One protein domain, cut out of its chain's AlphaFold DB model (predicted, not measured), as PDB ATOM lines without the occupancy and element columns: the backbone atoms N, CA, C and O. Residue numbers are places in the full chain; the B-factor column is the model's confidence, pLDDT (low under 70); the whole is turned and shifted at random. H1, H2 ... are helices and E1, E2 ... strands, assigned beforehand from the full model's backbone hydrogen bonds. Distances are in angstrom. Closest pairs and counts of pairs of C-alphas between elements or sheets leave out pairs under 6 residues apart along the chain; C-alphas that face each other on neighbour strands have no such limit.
ATOM      1  N   PHE A  31     284.339 349.357 380.362       43.03
ATOM      2  CA  PHE A  31     283.972 350.763 380.496       43.03
ATOM      3  C   PHE A  31     283.916 351.527 379.180       43.03
ATOM      4  O   PHE A  31     284.837 351.491 378.372       43.03
ATOM      5  N   ALA A  32     282.830 352.275 379.012       45.59
ATOM      6  CA  ALA A  32     282.633 353.189 377.903       45.59
ATOM      7  C   ALA A  32     283.646 354.345 377.950       45.59
ATOM      8  O   ALA A  32     283.836 354.970 379.000       45.59
ATOM      9  N   VAL A  33     284.251 354.651 376.803       44.06
ATOM     10  CA  VAL A  33     285.117 355.820 376.603       44.06
ATOM     11  C   VAL A  33     284.620 356.652 375.423       44.06
ATOM     12  O   VAL A  33     284.078 356.107 374.459       44.06
ATOM     13  N   GLY A  34     284.814 357.969 375.524       42.53
ATOM     14  CA  GLY A  34     284.399 358.951 374.525       42.53
ATOM     15  C   GLY A  34     282.887 359.168 374.459       42.53
ATOM     16  O   GLY A  34     282.103 358.491 375.132       42.53
ATOM     17  N   ALA A  35     282.464 360.103 373.608       47.00
ATOM     18  CA  ALA A  35     281.041 360.292 373.303       47.00
ATOM     19  C   ALA A  35     280.440 359.094 372.533       47.00
ATOM     20  O   ALA A  35     279.226 358.892 372.538       47.00
ATOM     21  N   SER A  36     281.291 358.271 371.908       49.44
ATOM     22  CA  SER A  36     280.930 357.045 371.186       49.44
ATOM     23  C   SER A  36     280.523 355.873 372.087       49.44
ATOM     24  O   SER A  36     280.063 354.852 371.577       49.44
ATOM     25  N   GLY A  37     280.714 355.978 373.408       48.38
ATOM     26  CA  GLY A  37     280.338 354.932 374.361       48.38
ATOM     27  C   GLY A  37     281.120 353.622 374.199       48.38
ATOM     28  O   GLY A  37     280.646 352.565 374.615       48.38
ATOM     29  N   THR A  38     282.294 353.659 373.563       47.22
ATOM     30  CA  THR A  38     283.037 352.457 373.171       47.22
ATOM     31  C   THR A  38     283.562 351.734 374.409       47.22
ATOM     32  O   THR A  38     284.423 352.256 375.114       47.22
ATOM     33  N   MET A  39     283.031 350.539 374.682       44.25
ATOM     34  CA  MET A  39     283.439 349.712 375.818       44.25
ATOM     35  C   MET A  39     284.868 349.196 375.625       44.25
ATOM     36  O   MET A  39     285.111 348.340 374.773       44.25
ATOM     37  N   MET A  40     285.804 349.684 376.436       42.38
ATOM     38  CA  MET A  40     287.124 349.081 376.594       42.38
ATOM     39  C   MET A  40     287.097 348.078 377.744       42.38
ATOM     40  O   MET A  40     286.566 348.359 378.820       42.38
ATOM     41  N   LYS A  41     287.704 346.911 377.531       41.41
ATOM     42  CA  LYS A  41     287.916 345.918 378.583       41.41
ATOM     43  C   LYS A  41     289.140 346.300 379.421       41.41
ATOM     44  O   LYS A  41     290.262 346.255 378.924       41.41
ATOM     45  N   GLY A  42     288.902 346.618 380.693       42.75
ATOM     46  CA  GLY A  42     289.913 346.666 381.753       42.75
ATOM     47  C   GLY A  42     290.985 347.742 381.670       42.75
ATOM     48  O   GLY A  42     291.003 348.602 380.786       42.75
ATOM     49  N   SER A  43     291.913 347.690 382.630       46.25
ATOM     50  CA  SER A  43     293.095 348.540 382.550       46.25
ATOM     51  C   SER A  43     293.936 348.085 381.364       46.25
ATOM     52  O   SER A  43     294.293 346.906 381.275       46.25
ATOM     53  N   LEU A  44     294.259 349.027 380.483       49.78
ATOM     54  CA  LEU A  44     295.081 348.799 379.301       49.78
ATOM     55  C   LEU A  44     296.332 347.988 379.659       49.78
ATOM     56  O   LEU A  44     297.023 348.316 380.626       49.78
ATOM     57  N   ARG A  45     296.662 346.978 378.845       50.81
ATOM     58  CA  ARG A  45     297.937 346.246 378.948       50.81
ATOM     59  C   ARG A  45     299.143 347.180 378.883       50.81
ATOM     60  O   ARG A  45     300.156 346.938 379.522       50.81
ATOM     61  N   MET A  46     299.001 348.262 378.131       54.72
ATOM     62  CA  MET A  46     300.002 349.298 377.945       54.72
ATOM     63  C   MET A  46     299.390 350.649 378.318       54.72
ATOM     64  O   MET A  46     298.409 351.042 377.678       54.72
ATOM     65  N   PRO A  47     299.923 351.367 379.322       71.56
ATOM     66  CA  PRO A  47     299.469 352.721 379.589       71.56
ATOM     67  C   PRO A  47     299.779 353.611 378.378       71.56
ATOM     68  O   PRO A  47     300.681 353.330 377.585       71.56
ATOM     69  N   VAL A  48     299.011 354.681 378.221       79.00
ATOM     70  CA  VAL A  48     299.186 355.633 377.118       79.00
ATOM     71  C   VAL A  48     299.693 356.940 377.686       79.00
ATOM     72  O   VAL A  48     299.235 357.398 378.725       79.00
ATOM     73  N   GLN A  49     300.617 357.559 376.979       84.56
ATOM     74  CA  GLN A  49     301.127 358.887 377.245       84.56
ATOM     75  C   GLN A  49     300.411 359.877 376.320       84.56
ATOM     76  O   GLN A  49     300.404 359.700 375.099       84.56
ATOM     77  N   ALA A  50     299.808 360.909 376.903       87.44
ATOM     78  CA  ALA A  50     299.339 362.088 376.190       87.44
ATOM     79  C   ALA A  50     300.346 363.218 376.424       87.44
ATOM     80  O   ALA A  50     300.550 363.642 377.563       87.44
ATOM     81  N   ALA A  51     300.968 363.698 375.351       90.38
ATOM     82  CA  ALA A  51     301.863 364.848 375.369       90.38
ATOM     83  C   ALA A  51     301.228 366.010 374.600       90.38
ATOM     84  O   ALA A  51     300.756 365.832 373.476       90.38
ATOM     85  N   ILE A  52     301.234 367.196 375.202       90.75
ATOM     86  CA  ILE A  52     300.804 368.451 374.589       90.75
ATOM     87  C   ILE A  52     302.061 369.171 374.106       90.75
ATOM     88  O   ILE A  52     302.970 369.477 374.884       90.75
ATOM     89  N   LEU A  53     302.112 369.390 372.799       92.56
ATOM     90  CA  LEU A  53     303.231 369.949 372.064       92.56
ATOM     91  C   LEU A  53     302.891 371.360 371.586       92.56
ATOM     92  O   LEU A  53     301.851 371.593 370.965       92.56
ATOM     93  N   ASP A  54     303.834 372.259 371.820       90.50
ATOM     94  CA  ASP A  54     303.921 373.593 371.238       90.50
ATOM     95  C   ASP A  54     305.095 373.567 370.248       90.50
ATOM     96  O   ASP A  54     306.265 373.422 370.627       90.50
ATOM     97  N   GLY A  55     304.769 373.534 368.953       89.44
ATOM     98  CA  GLY A  55     305.719 373.206 367.891       89.44
ATOM     99  C   GLY A  55     306.344 371.818 368.088       89.44
ATOM    100  O   GLY A  55     305.695 370.797 367.862       89.44
ATOM    101  N   SER A  56     307.619 371.785 368.486       88.12
ATOM    102  CA  SER A  56     308.369 370.567 368.841       88.12
ATOM    103  C   SER A  56     308.661 370.431 370.342       88.12
ATOM    104  O   SER A  56     309.344 369.492 370.747       88.12
ATOM    105  N   THR A  57     308.189 371.367 371.168       89.25
ATOM    106  CA  THR A  57     308.442 371.402 372.612       89.25
ATOM    107  C   THR A  57     307.295 370.732 373.352       89.25
ATOM    108  O   THR A  57     306.141 371.122 373.193       89.25
ATOM    109  N   VAL A  58     307.593 369.745 374.199       89.56
ATOM    110  CA  VAL A  58     306.603 369.184 375.128       89.56
ATOM    111  C   VAL A  58     306.330 370.230 376.211       89.56
ATOM    112  O   VAL A  58     307.181 370.465 377.065       89.56
ATOM    113  N   ARG A  59     305.159 370.877 376.164       87.38
ATOM    114  CA  ARG A  59     304.706 371.812 377.213       87.38
ATOM    115  C   ARG A  59     304.232 371.057 378.444       87.38
ATOM    116  O   ARG A  59     304.471 371.489 379.567       87.38
ATOM    117  N   TRP A  60     303.553 369.937 378.221       85.38
ATOM    118  CA  TRP A  60     302.967 369.119 379.270       85.38
ATOM    119  C   TRP A  60     302.845 367.671 378.811       85.38
ATOM    120  O   TRP A  60     302.613 367.399 377.634       85.38
ATOM    121  N   GLU A  61     302.984 366.733 379.737       85.81
ATOM    122  CA  GLU A  61     302.893 365.309 379.452       85.81
ATOM    123  C   GLU A  61     302.268 364.577 380.633       85.81
ATOM    124  O   GLU A  61     302.557 364.878 381.795       85.81
ATOM    125  N   ARG A  62     301.411 363.597 380.343       80.69
ATOM    126  CA  ARG A  62     300.855 362.718 381.365       80.69
ATOM    127  C   ARG A  62     300.599 361.312 380.868       80.69
ATOM    128  O   ARG A  62     300.233 361.077 379.719       80.69
ATOM    129  N   LEU A  63     300.705 360.389 381.813       76.75
ATOM    130  CA  LEU A  63     300.264 359.019 381.660       76.75
ATOM    131  C   LEU A  63     298.757 358.910 381.921       76.75
ATOM    132  O   LEU A  63     298.239 359.479 382.882       76.75
ATOM    133  N   LEU A  64     298.079 358.124 381.096       74.31
ATOM    134  CA  LEU A  64     296.723 357.657 381.309       74.31
ATOM    135  C   LEU A  64     296.726 356.193 381.701       74.31
ATOM    136  O   LEU A  64     297.348 355.331 381.074       74.31
ATOM    137  N   LEU A  65     295.945 355.940 382.736       68.31
ATOM    138  CA  LEU A  65     295.719 354.637 383.313       68.31
ATOM    139  C   LEU A  65     294.286 354.238 382.973       68.31
ATOM    140  O   LEU A  65     293.353 355.011 383.185       68.31
ATOM    141  N   GLY A  66     294.093 353.028 382.449       62.22
ATOM    142  CA  GLY A  66     292.742 352.488 382.317       62.22
ATOM    143  C   GLY A  66     292.105 352.277 383.696       62.22
ATOM    144  O   GLY A  66     292.809 352.031 384.681       62.22
ATOM    145  N   ARG A  67     290.771 352.361 383.772       58.22
ATOM    146  CA  ARG A  67     290.020 352.120 385.017       58.22
ATOM    147  C   ARG A  67     290.319 350.705 385.521       58.22
ATOM    148  O   ARG A  67     290.333 349.766 384.726       58.22
ATOM    149  N   ARG A  68     290.538 350.541 386.832       55.88
ATOM    150  CA  ARG A  68     290.686 349.208 387.446       55.88
ATOM    151  C   ARG A  68     289.329 348.662 387.894       55.88
ATOM    152  O   ARG A  68     289.099 347.463 387.810       55.88
ATOM    153  N   LEU A  69     288.421 349.548 388.310       55.31
ATOM    154  CA  LEU A  69     287.066 349.229 388.765       55.31
ATOM    155  C   LEU A  69     285.998 349.959 387.936       55.31
ATOM    156  O   LEU A  69     286.194 351.089 387.489       55.31
ATOM    157  N   ALA A  70     284.807 349.362 387.827       57.84
ATOM    158  CA  ALA A  70     283.646 349.957 387.149       57.84
ATOM    159  C   ALA A  70     283.100 351.213 387.857       57.84
ATOM    160  O   ALA A  70     282.281 351.933 387.286       57.84
ATOM    161  N   SER A  71     283.564 351.480 389.079       59.75
ATOM    162  CA  SER A  71     283.265 352.658 389.897       59.75
ATOM    163  C   SER A  71     284.349 353.746 389.854       59.75
ATOM    164  O   SER A  71     284.079 354.861 390.294       59.75
ATOM    165  N   ASP A  72     285.550 353.475 389.322       59.72
ATOM    166  CA  ASP A  72     286.622 354.481 389.223       59.72
ATOM    167  C   ASP A  72     286.197 355.635 388.293       59.72
ATOM    168  O   ASP A  72     285.459 355.421 387.334       59.72
ATOM    169  N   GLY A  73     286.677 356.862 388.492       58.31
ATOM    170  CA  GLY A  73     286.477 357.915 387.486       58.31
ATOM    171  C   GLY A  73     287.140 357.542 386.152       58.31
ATOM    172  O   GLY A  73     288.208 356.934 386.144       58.31
ATOM    173  N   ALA A  74     286.538 357.900 385.014       63.31
ATOM    174  CA  ALA A  74     287.289 357.929 383.758       63.31
ATOM    175  C   ALA A  74     288.331 359.057 383.843       63.31
ATOM    176  O   ALA A  74     287.971 360.179 384.214       63.31
ATOM    177  N   SER A  75     289.595 358.778 383.517       66.31
ATOM    178  CA  SER A  75     290.650 359.796 383.501       66.31
ATOM    179  C   SER A  75     290.291 360.899 382.505       66.31
ATOM    180  O   SER A  75     290.102 360.636 381.318       66.31
ATOM    181  N   LYS A  76     290.177 362.136 382.997       69.56
ATOM    182  CA  LYS A  76     289.881 363.323 382.188       69.56
ATOM    183  C   LYS A  76     291.113 364.197 382.070       69.56
ATOM    184  O   LYS A  76     291.863 364.355 383.030       69.56
ATOM    185  N   PHE A  77     291.278 364.768 380.888       73.25
ATOM    186  CA  PHE A  77     292.404 365.613 380.537       73.25
ATOM    187  C   PHE A  77     291.859 367.012 380.299       73.25
ATOM    188  O   PHE A  77     291.026 367.209 379.418       73.25
ATOM    189  N   VAL A  78     292.275 367.941 381.158       80.00
ATOM    190  CA  VAL A  78     291.909 369.354 381.095       80.00
ATOM    191  C   VAL A  78     293.195 370.125 380.868       80.00
ATOM    192  O   VAL A  78     294.117 370.023 381.676       80.00
ATOM    193  N   VAL A  79     293.254 370.835 379.750       84.62
ATOM    194  CA  VAL A  79     294.376 371.708 379.397       84.62
ATOM    195  C   VAL A  79     294.157 373.099 380.010       84.62
ATOM    196  O   VAL A  79     293.042 373.432 380.426       84.62
ATOM    197  N   GLU A  80     295.224 373.888 380.118       87.00
ATOM    198  CA  GLU A  80     295.168 375.284 380.564       87.00
ATOM    199  C   GLU A  80     294.314 376.150 379.606       87.00
ATOM    200  O   GLU A  80     293.963 375.727 378.502       87.00
ATOM    201  N   ASP A  81     293.845 377.307 380.085       87.88
ATOM    202  CA  ASP A  81     292.905 378.182 379.362       87.88
ATOM    203  C   ASP A  81     293.670 379.263 378.595       87.88
ATOM    204  O   ASP A  81     293.660 380.436 378.958       87.88
ATOM    205  N   ASP A  82     294.342 378.823 377.535       84.44
ATOM    206  CA  ASP A  82     295.113 379.658 376.620       84.44
ATOM    207  C   ASP A  82     294.474 379.583 375.223       84.44
ATOM    208  O   ASP A  82     294.200 378.490 374.725       84.44
ATOM    209  N   ASP A  83     294.197 380.732 374.592       89.94
ATOM    210  CA  ASP A  83     293.520 380.835 373.280       89.94
ATOM    211  C   ASP A  83     294.477 380.460 372.128       89.94
ATOM    212  O   ASP A  83     294.908 381.288 371.326       89.94
ATOM    213  N   GLU A  84     294.901 379.196 372.111       92.75
ATOM    214  CA  GLU A  84     296.014 378.697 371.309       92.75
ATOM    215  C   GLU A  84     295.714 377.309 370.705       92.75
ATOM    216  O   GLU A  84     294.805 376.578 371.109       92.75
ATOM    217  N   THR A  85     296.465 376.950 369.661       91.81
ATOM    218  CA  THR A  85     296.347 375.657 368.976       91.81
ATOM    219  C   THR A  85     297.536 374.771 369.312       91.81
ATOM    220  O   THR A  85     298.658 375.038 368.889       91.81
ATOM    221  N   TYR A  86     297.270 373.673 370.014       92.31
ATOM    222  CA  TYR A  86     298.279 372.708 370.437       92.31
ATOM    223  C   TYR A  86     298.254 371.443 369.587       92.31
ATOM    224  O   TYR A  86     297.211 371.040 369.069       92.31
ATOM    225  N   LYS A  87     299.391 370.747 369.508       94.69
ATOM    226  CA  LYS A  87     299.442 369.378 368.983       94.69
ATOM    227  C   LYS A  87     299.405 368.385 370.130       94.69
ATOM    228  O   LYS A  87     300.277 368.386 370.989       94.69
ATOM    229  N   VAL A  88     298.410 367.510 370.139       93.31
ATOM    230  CA  VAL A  88     298.313 366.424 371.112       93.31
ATOM    231  C   VAL A  88     298.830 365.146 370.479       93.31
ATOM    232  O   VAL A  88     298.269 364.649 369.502       93.31
ATOM    233  N   ARG A  89     299.889 364.598 371.069       93.12
ATOM    234  CA  ARG A  89     300.518 363.344 370.668       93.12
ATOM    235  C   ARG A  89     300.156 362.243 371.652       93.12
ATOM    236  O   ARG A  89     300.464 362.333 372.839       93.12
ATOM    237  N   TRP A  90     299.559 361.185 371.127       90.38
ATOM    238  CA  TRP A  90     299.241 359.956 371.835       90.38
ATOM    239  C   TRP A  90     300.280 358.887 371.512       90.38
ATOM    240  O   TRP A  90     300.469 358.515 370.346       90.38
ATOM    241  N   ALA A  91     300.938 358.382 372.549       89.12
ATOM    242  CA  ALA A  91     301.919 357.315 372.443       89.12
ATOM    243  C   ALA A  91     301.578 356.166 373.390       89.12
ATOM    244  O   ALA A  91     301.171 356.377 374.527       89.12
ATOM    245  N   GLN A  92     301.728 354.936 372.918       85.06
ATOM    246  CA  GLN A  92     301.490 353.736 373.705       85.06
ATOM    247  C   GLN A  92     302.815 353.278 374.321       85.06
ATOM    248  O   GLN A  92     303.795 353.077 373.604       85.06
ATOM    249  N   CYS A  93     302.864 353.146 375.646       77.88
ATOM    250  CA  CYS A  93     304.059 352.666 376.336       77.88
ATOM    251  C   CYS A  93     304.308 351.183 376.029       77.88
ATOM    252  O   CYS A  93     303.348 350.452 375.789       77.88
ATOM    253  N   PRO A  94     305.559 350.695 376.097       68.38
ATOM    254  CA  PRO A  94     305.820 349.259 376.078       68.38
ATOM    255  C   PRO A  94     305.115 348.568 377.255       68.38
ATOM    256  O   PRO A  94     304.894 349.177 378.304       68.38
ATOM    257  N   ASN A  95     304.749 347.293 377.080       56.69
ATOM    258  CA  ASN A  95     303.987 346.529 378.071       56.69
ATOM    259  C   ASN A  95     304.740 346.440 379.405       56.69
ATOM    260  O   ASN A  95     305.807 345.834 379.503       56.69
ATOM    261  N   VAL A  96     304.141 347.039 380.427       52.50
ATOM    262  CA  VAL A  96     304.664 347.165 381.783       52.50
ATOM    263  C   VAL A  96     303.536 346.882 382.758       52.50
ATOM    264  O   VAL A  96     302.401 347.326 382.579       52.50
ATOM    265  N   PHE A  97     303.848 346.147 383.817       50.09
ATOM    266  CA  PHE A  97     302.896 345.926 384.890       50.09
ATOM    267  C   PHE A  97     302.513 347.264 385.540       50.09
ATOM    268  O   PHE A  97     303.383 348.037 385.947       50.09
ATOM    269  N   ALA A  98     301.212 347.537 385.657       49.25
ATOM    270  CA  ALA A  98     300.738 348.734 386.340       49.25
ATOM    271  C   ALA A  98     301.162 348.684 387.825       49.25
ATOM    272  O   ALA A  98     300.920 347.658 388.468       49.25
ATOM    273  N   PRO A  99     301.747 349.753 388.406       48.72
ATOM    274  CA  PRO A  99     302.248 349.692 389.777       48.72
ATOM    275  C   PRO A  99     301.149 349.344 390.789       48.72
ATOM    276  O   PRO A  99     299.956 349.624 390.576       48.72
ATOM    277  N   LYS A 100     301.547 348.723 391.907       51.28
ATOM    278  CA  LYS A 100     300.626 348.377 392.997       51.28
ATOM    279  C   LYS A 100     299.892 349.637 393.461       51.28
ATOM    280  O   LYS A 100     300.484 350.709 393.548       51.28
ATOM    281  N   ARG A 101     298.594 349.513 393.747       47.56
ATOM    282  CA  ARG A 101     297.835 350.607 394.358       47.56
ATOM    283  C   ARG A 101     298.447 350.888 395.729       47.56
ATOM    284  O   ARG A 101     298.471 349.994 396.569       47.56
ATOM    285  N   ILE A 102     298.943 352.103 395.947       51.00
ATOM    286  CA  ILE A 102     299.232 352.571 397.299       51.00
ATOM    287  C   ILE A 102     297.902 353.080 397.858       51.00
ATOM    288  O   ILE A 102     297.322 354.028 397.330       51.00
ATOM    289  N   ASP A 103     297.378 352.426 398.896       50.28
ATOM    290  CA  ASP A 103     296.070 352.755 399.492       50.28
ATOM    291  C   ASP A 103     296.088 354.028 400.365       50.28
ATOM    292  O   ASP A 103     295.138 354.331 401.086       50.28
ATOM    293  N   SER A 104     297.156 354.822 400.270       46.75
ATOM    294  CA  SER A 104     297.184 356.205 400.732       46.75
ATOM    295  C   SER A 104     296.130 357.029 399.988       46.75
ATOM    296  O   SER A 104     296.140 357.087 398.760       46.75
ATOM    297  N   GLY A 105     295.251 357.711 400.730       49.19
ATOM    298  CA  GLY A 105     294.126 358.507 400.211       49.19
ATOM    299  C   GLY A 105     294.491 359.798 399.459       49.19
ATOM    300  O   GLY A 105     293.790 360.797 399.595       49.19
ATOM    301  N   GLY A 106     295.592 359.799 398.705       52.25
ATOM    302  CA  GLY A 106     296.010 360.875 397.810       52.25
ATOM    303  C   GLY A 106     295.466 360.720 396.384       52.25
ATOM    304  O   GLY A 106     294.799 359.744 396.036       52.25
ATOM    305  N   SER A 107     295.763 361.703 395.531       51.47
ATOM    306  CA  SER A 107     295.349 361.696 394.123       51.47
ATOM    307  C   SER A 107     296.137 360.657 393.314       51.47
ATOM    308  O   SER A 107     297.342 360.807 393.109       51.47
ATOM    309  N   ARG A 108     295.442 359.609 392.840       55.00
ATOM    310  CA  ARG A 108     296.025 358.420 392.178       55.00
ATOM    311  C   ARG A 108     296.894 358.763 390.964       55.00
ATOM    312  O   ARG A 108     297.881 358.076 390.718       55.00
ATOM    313  N   ASP A 109     296.562 359.821 390.225       51.28
ATOM    314  CA  ASP A 109     297.319 360.205 389.030       51.28
ATOM    315  C   ASP A 109     298.675 360.867 389.351       51.28
ATOM    316  O   ASP A 109     299.573 360.841 388.512       51.28
ATOM    317  N   ALA A 110     298.852 361.464 390.537       51.25
ATOM    318  CA  ALA A 110     300.092 362.167 390.903       51.25
ATOM    319  C   ALA A 110     301.206 361.203 391.360       51.25
ATOM    320  O   ALA A 110     302.378 361.383 391.032       51.25
ATOM    321  N   ASP A 111     300.820 360.154 392.082       49.84
ATOM    322  CA  ASP A 111     301.721 359.136 392.635       49.84
ATOM    323  C   ASP A 111     302.298 358.216 391.538       49.84
ATOM    324  O   ASP A 111     303.478 357.873 391.523       49.84
ATOM    325  N   LEU A 112     301.478 357.882 390.535       53.81
ATOM    326  CA  LEU A 112     301.878 356.991 389.444       53.81
ATOM    327  C   LEU A 112     302.626 357.710 388.312       53.81
ATOM    328  O   LEU A 112     303.515 357.117 387.710       53.81
ATOM    329  N   SER A 113     302.329 358.986 388.039       54.06
ATOM    330  CA  SER A 113     303.053 359.764 387.016       54.06
ATOM    331  C   SER A 113     304.459 360.193 387.446       54.06
ATOM    332  O   SER A 113     305.299 360.459 386.592       54.06
ATOM    333  N   SER A 114     304.731 360.233 388.754       53.91
ATOM    334  CA  SER A 114     306.060 360.533 389.306       53.91
ATOM    335  C   SER A 114     306.947 359.294 389.494       53.91
ATOM    336  O   SER A 114     308.167 359.428 389.563       53.91
ATOM    337  N   THR A 115     306.359 358.094 389.548       55.56
ATOM    338  CA  THR A 115     307.081 356.821 389.746       55.56
ATOM    339  C   THR A 115     307.204 355.972 388.481       55.56
ATOM    340  O   THR A 115     308.117 355.150 388.393       55.56
ATOM    341  N   PHE A 116     306.329 356.165 387.488       58.94
ATOM    342  CA  PHE A 116     306.374 355.452 386.216       58.94
ATOM    343  C   PHE A 116     306.727 356.381 385.046       58.94
ATOM    344  O   PHE A 116     305.936 357.237 384.651       58.94
ATOM    345  N   THR A 117     307.886 356.149 384.427       62.06
ATOM    346  CA  THR A 117     308.275 356.795 383.168       62.06
ATOM    347  C   THR A 117     308.008 355.857 381.995       62.06
ATOM    348  O   THR A 117     308.526 354.741 381.938       62.06
ATOM    349  N   CYS A 118     307.221 356.326 381.029       66.38
ATOM    350  CA  CYS A 118     307.060 355.661 379.741       66.38
ATOM    351  C   CYS A 118     308.407 355.708 378.996       66.38
ATOM    352  O   CYS A 118     308.912 356.795 378.736       66.38
ATOM    353  N   GLY A 119     309.008 354.547 378.715       70.44
ATOM    354  CA  GLY A 119     310.297 354.448 378.019       70.44
ATOM    355  C   GLY A 119     310.170 354.741 376.520       70.44
ATOM    356  O   GLY A 119     309.912 355.866 376.107       70.44
ATOM    357  N   GLU A 120     310.327 353.717 375.682       76.88
ATOM    358  CA  GLU A 120     310.152 353.844 374.228       76.88
ATOM    359  C   GLU A 120     308.662 353.883 373.845       76.88
ATOM    360  O   GLU A 120     308.081 352.903 373.380       76.88
ATOM    361  N   ALA A 121     308.015 355.025 374.089       81.94
ATOM    362  CA  ALA A 121     306.607 355.248 373.782       81.94
ATOM    363  C   ALA A 121     306.354 355.268 372.261       81.94
ATOM    364  O   ALA A 121     306.831 356.147 371.537       81.94
ATOM    365  N   LYS A 122     305.553 354.324 371.757       88.25
ATOM    366  CA  LYS A 122     305.202 354.218 370.336       88.25
ATOM    367  C   LYS A 122     304.052 355.168 370.007       88.25
ATOM    368  O   LYS A 122     302.896 354.895 370.331       88.25
ATOM    369  N   VAL A 123     304.362 356.289 369.357       91.44
ATOM    370  CA  VAL A 123     303.359 357.251 368.867       91.44
ATOM    371  C   VAL A 123     302.399 356.555 367.899       91.44
ATOM    372  O   VAL A 123     302.841 355.930 366.935       91.44
ATOM    373  N   TYR A 124     301.092 356.662 368.148       90.56
ATOM    374  CA  TYR A 124     300.050 356.061 367.301       90.56
ATOM    375  C   TYR A 124     299.020 357.065 366.781       90.56
ATOM    376  O   TYR A 124     298.336 356.782 365.795       90.56
ATOM    377  N   LYS A 125     298.891 358.237 367.415       93.00
ATOM    378  CA  LYS A 125     297.997 359.297 366.944       93.00
ATOM    379  C   LYS A 125     298.547 360.671 367.291       93.00
ATOM    380  O   LYS A 125     298.985 360.902 368.410       93.00
ATOM    381  N   GLU A 126     298.425 361.599 366.353       94.06
ATOM    382  CA  GLU A 126     298.533 363.032 366.610       94.06
ATOM    383  C   GLU A 126     297.214 363.712 366.216       94.06
ATOM    384  O   GLU A 126     296.507 363.247 365.312       94.06
ATOM    385  N   LEU A 127     296.855 364.762 366.952       93.31
ATOM    386  CA  LEU A 127     295.654 365.580 366.781       93.31
ATOM    387  C   LEU A 127     296.009 367.051 367.012       93.31
ATOM    388  O   LEU A 127     296.906 367.349 367.797       93.31
ATOM    389  N   GLU A 128     295.277 367.965 366.383       93.19
ATOM    390  CA  GLU A 128     295.332 369.391 366.713       93.19
ATOM    391  C   GLU A 128     294.167 369.723 367.653       93.19
ATOM    392  O   GLU A 128     293.019 369.353 367.395       93.19
ATOM    393  N   LEU A 129     294.482 370.361 368.781       90.38
ATOM    394  CA  LEU A 129     293.534 370.800 369.797       90.38
ATOM    395  C   LEU A 129     293.487 372.327 369.770       90.38
ATOM    396  O   LEU A 129     294.437 372.988 370.183       90.38
ATOM    397  N   HIS A 130     292.383 372.873 369.271       92.62
ATOM    398  CA  HIS A 130     292.112 374.308 369.311       92.62
ATOM    399  C   HIS A 130     291.420 374.640 370.630       92.62
ATOM    400  O   HIS A 130     290.241 374.317 370.805       92.62
ATOM    401  N   ILE A 131     292.147 375.275 371.543       90.19
ATOM    402  CA  ILE A 131     291.580 375.769 372.794       90.19
ATOM    403  C   ILE A 131     291.049 377.176 372.543       90.19
ATOM    404  O   ILE A 131     291.678 377.979 371.857       90.19
ATOM    405  N   LYS A 132     289.855 377.451 373.064       91.44
ATOM    406  CA  LYS A 132     289.261 378.786 373.060       91.44
ATOM    407  C   LYS A 132     289.087 379.244 374.488       91.44
ATOM    408  O   LYS A 132     288.489 378.517 375.293       91.44
ATOM    409  N   SER A 133     289.560 380.446 374.790       90.62
ATOM    410  CA  SER A 133     289.530 380.937 376.159       90.62
ATOM    411  C   SER A 133     288.093 381.047 376.682       90.62
ATOM    412  O   SER A 133     287.171 381.480 375.984       90.62
ATOM    413  N   GLY A 134     287.878 380.568 377.907       90.31
ATOM    414  CA  GLY A 134     286.563 380.476 378.538       90.31
ATOM    415  C   GLY A 134     285.675 379.315 378.058       90.31
ATOM    416  O   GLY A 134     284.693 379.001 378.734       90.31
ATOM    417  N   GLU A 135     286.003 378.609 376.968       90.75
ATOM    418  CA  GLU A 135     285.215 377.463 376.497       90.75
ATOM    419  C   GLU A 135     285.692 376.159 377.162       90.75
ATOM    420  O   GLU A 135     286.616 375.490 376.698       90.75
ATOM    421  N   ALA A 136     285.046 375.763 378.265       83.69
ATOM    422  CA  ALA A 136     285.424 374.570 379.033       83.69
ATOM    423  C   ALA A 136     285.426 373.264 378.211       83.69
ATOM    424  O   ALA A 136     286.244 372.388 378.481       83.69
ATOM    425  N   SER A 137     284.557 373.133 377.201       85.38
ATOM    426  CA  SER A 137     284.535 371.992 376.273       85.38
ATOM    427  C   SER A 137     285.790 371.896 375.407       85.38
ATOM    428  O   SER A 137     286.277 370.790 375.198       85.38
ATOM    429  N   SER A 138     286.351 373.025 374.962       84.38
ATOM    430  CA  SER A 138     287.554 373.053 374.111       84.38
ATOM    431  C   SER A 138     288.815 372.537 374.821       84.38
ATOM    432  O   SER A 138     289.738 372.045 374.180       84.38
ATOM    433  N   ARG A 139     288.827 372.591 376.160       83.12
ATOM    434  CA  ARG A 139     289.931 372.126 377.014       83.12
ATOM    435  C   ARG A 139     289.842 370.655 377.402       83.12
ATOM    436  O   ARG A 139     290.801 370.133 377.971       83.12
ATOM    437  N   VAL A 140     288.709 369.990 377.151       82.44
ATOM    438  CA  VAL A 140     288.543 368.561 377.444       82.44
ATOM    439  C   VAL A 140     289.103 367.755 376.283       82.44
ATOM    440  O   VAL A 140     288.475 367.614 375.237       82.44
ATOM    441  N   LEU A 141     290.280 367.181 376.495       81.31
ATOM    442  CA  LEU A 141     290.894 366.292 375.522       81.31
ATOM    443  C   LEU A 141     290.177 364.930 375.523       81.31
ATOM    444  O   LEU A 141     290.191 364.209 376.525       81.31
ATOM    445  N   GLU A 142     289.568 364.564 374.392       79.62
ATOM    446  CA  GLU A 142     288.979 363.236 374.202       79.62
ATOM    447  C   GLU A 142     290.072 362.173 374.031       79.62
ATOM    448  O   GLU A 142     291.005 362.319 373.242       79.62
TER     449      GLU A 142
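Overview. This is residues 31 to 142 of the 230 residues of an uncharacterized protein of Deltaproteobacteria bacterium (UniProt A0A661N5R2). The main body is one strongly twisted wall of four antiparallel strands, E4, E3, E5 and E6, with the unnamed residues 65 to 84 and the tail 131 to 142 looping over one of its faces. A small hairpin of E1 and E2 is set apart from this wall, and one short helix, H1, sits by its E4 edge and only grazes it. The printed part has 112 residues, with six named strands and one named helix in the order E1 E2 E3 E4 E5 H1 E6. The class is mostly strand, though under half of the residues are in named elements. The whole is compact, with a radius of gyration of the C-alphas of 14.6 A and spans of 38 by 29 by 28 A.

Along the chain. Find C-alpha 31 at (283.972, 350.763, 380.496), where E1, residues 31 to 33, begins. E2 follows at residues 38 to 41. E3, residues 48 to 54, runs 19.5 A, and E4, residues 57 to 64, runs 20.0 A and bends by 55 degrees at residue 60. Look next at C-alpha 85, at (296.347, 375.657, 368.976): from there E5, residues 85 to 92, runs 23.0 A. H1 is residues 108 to 115, 11.4 A long. E6, residues 122 to 130, is the longest strand at 24.0 A and ends at C-alpha 130, at (292.112, 374.308, 369.311).

Arrangement. Begin with the sheet, in the order E4 E3 E5 E6; E4 and E6 are its edge strands. E3 and E4 form a hairpin, with N 52 and O 60 2.8 A apart. E3 and E5 are antiparallel at 154 degrees, with N 51 and O 89 at 2.9 A. E5 and E6 are antiparallel at 159 degrees, with N 88 and O 127 at 2.8 A. H1 only grazes the sheet with residues 109 to 114; its closest C-alpha to E4 is that of Ser 113, 6.1 A from that of Leu 63. In H1, 3 of 4 O i to N i+4 pairs are within hydrogen-bond range. The hairpin E1 and E2 has N 31 and O 40 at 2.9 A; both strands are apart from E3 and E4, for instance. Residues 77 to 78 pair briefly with 140 to 141, antiparallel.

Size, cuts and confidence. The C-alphas of Gly 55 and Asp 103 are the two farthest apart, 38.9 A. The printed part has no cut. The links E4 to E5, with 20 residues, and E5 to H1, with 15, are long. The mean pLDDT of the printed part is 70.7; look for values under 70 at residues 31 to 46, 65 to 76 and 94 to 118 of this model.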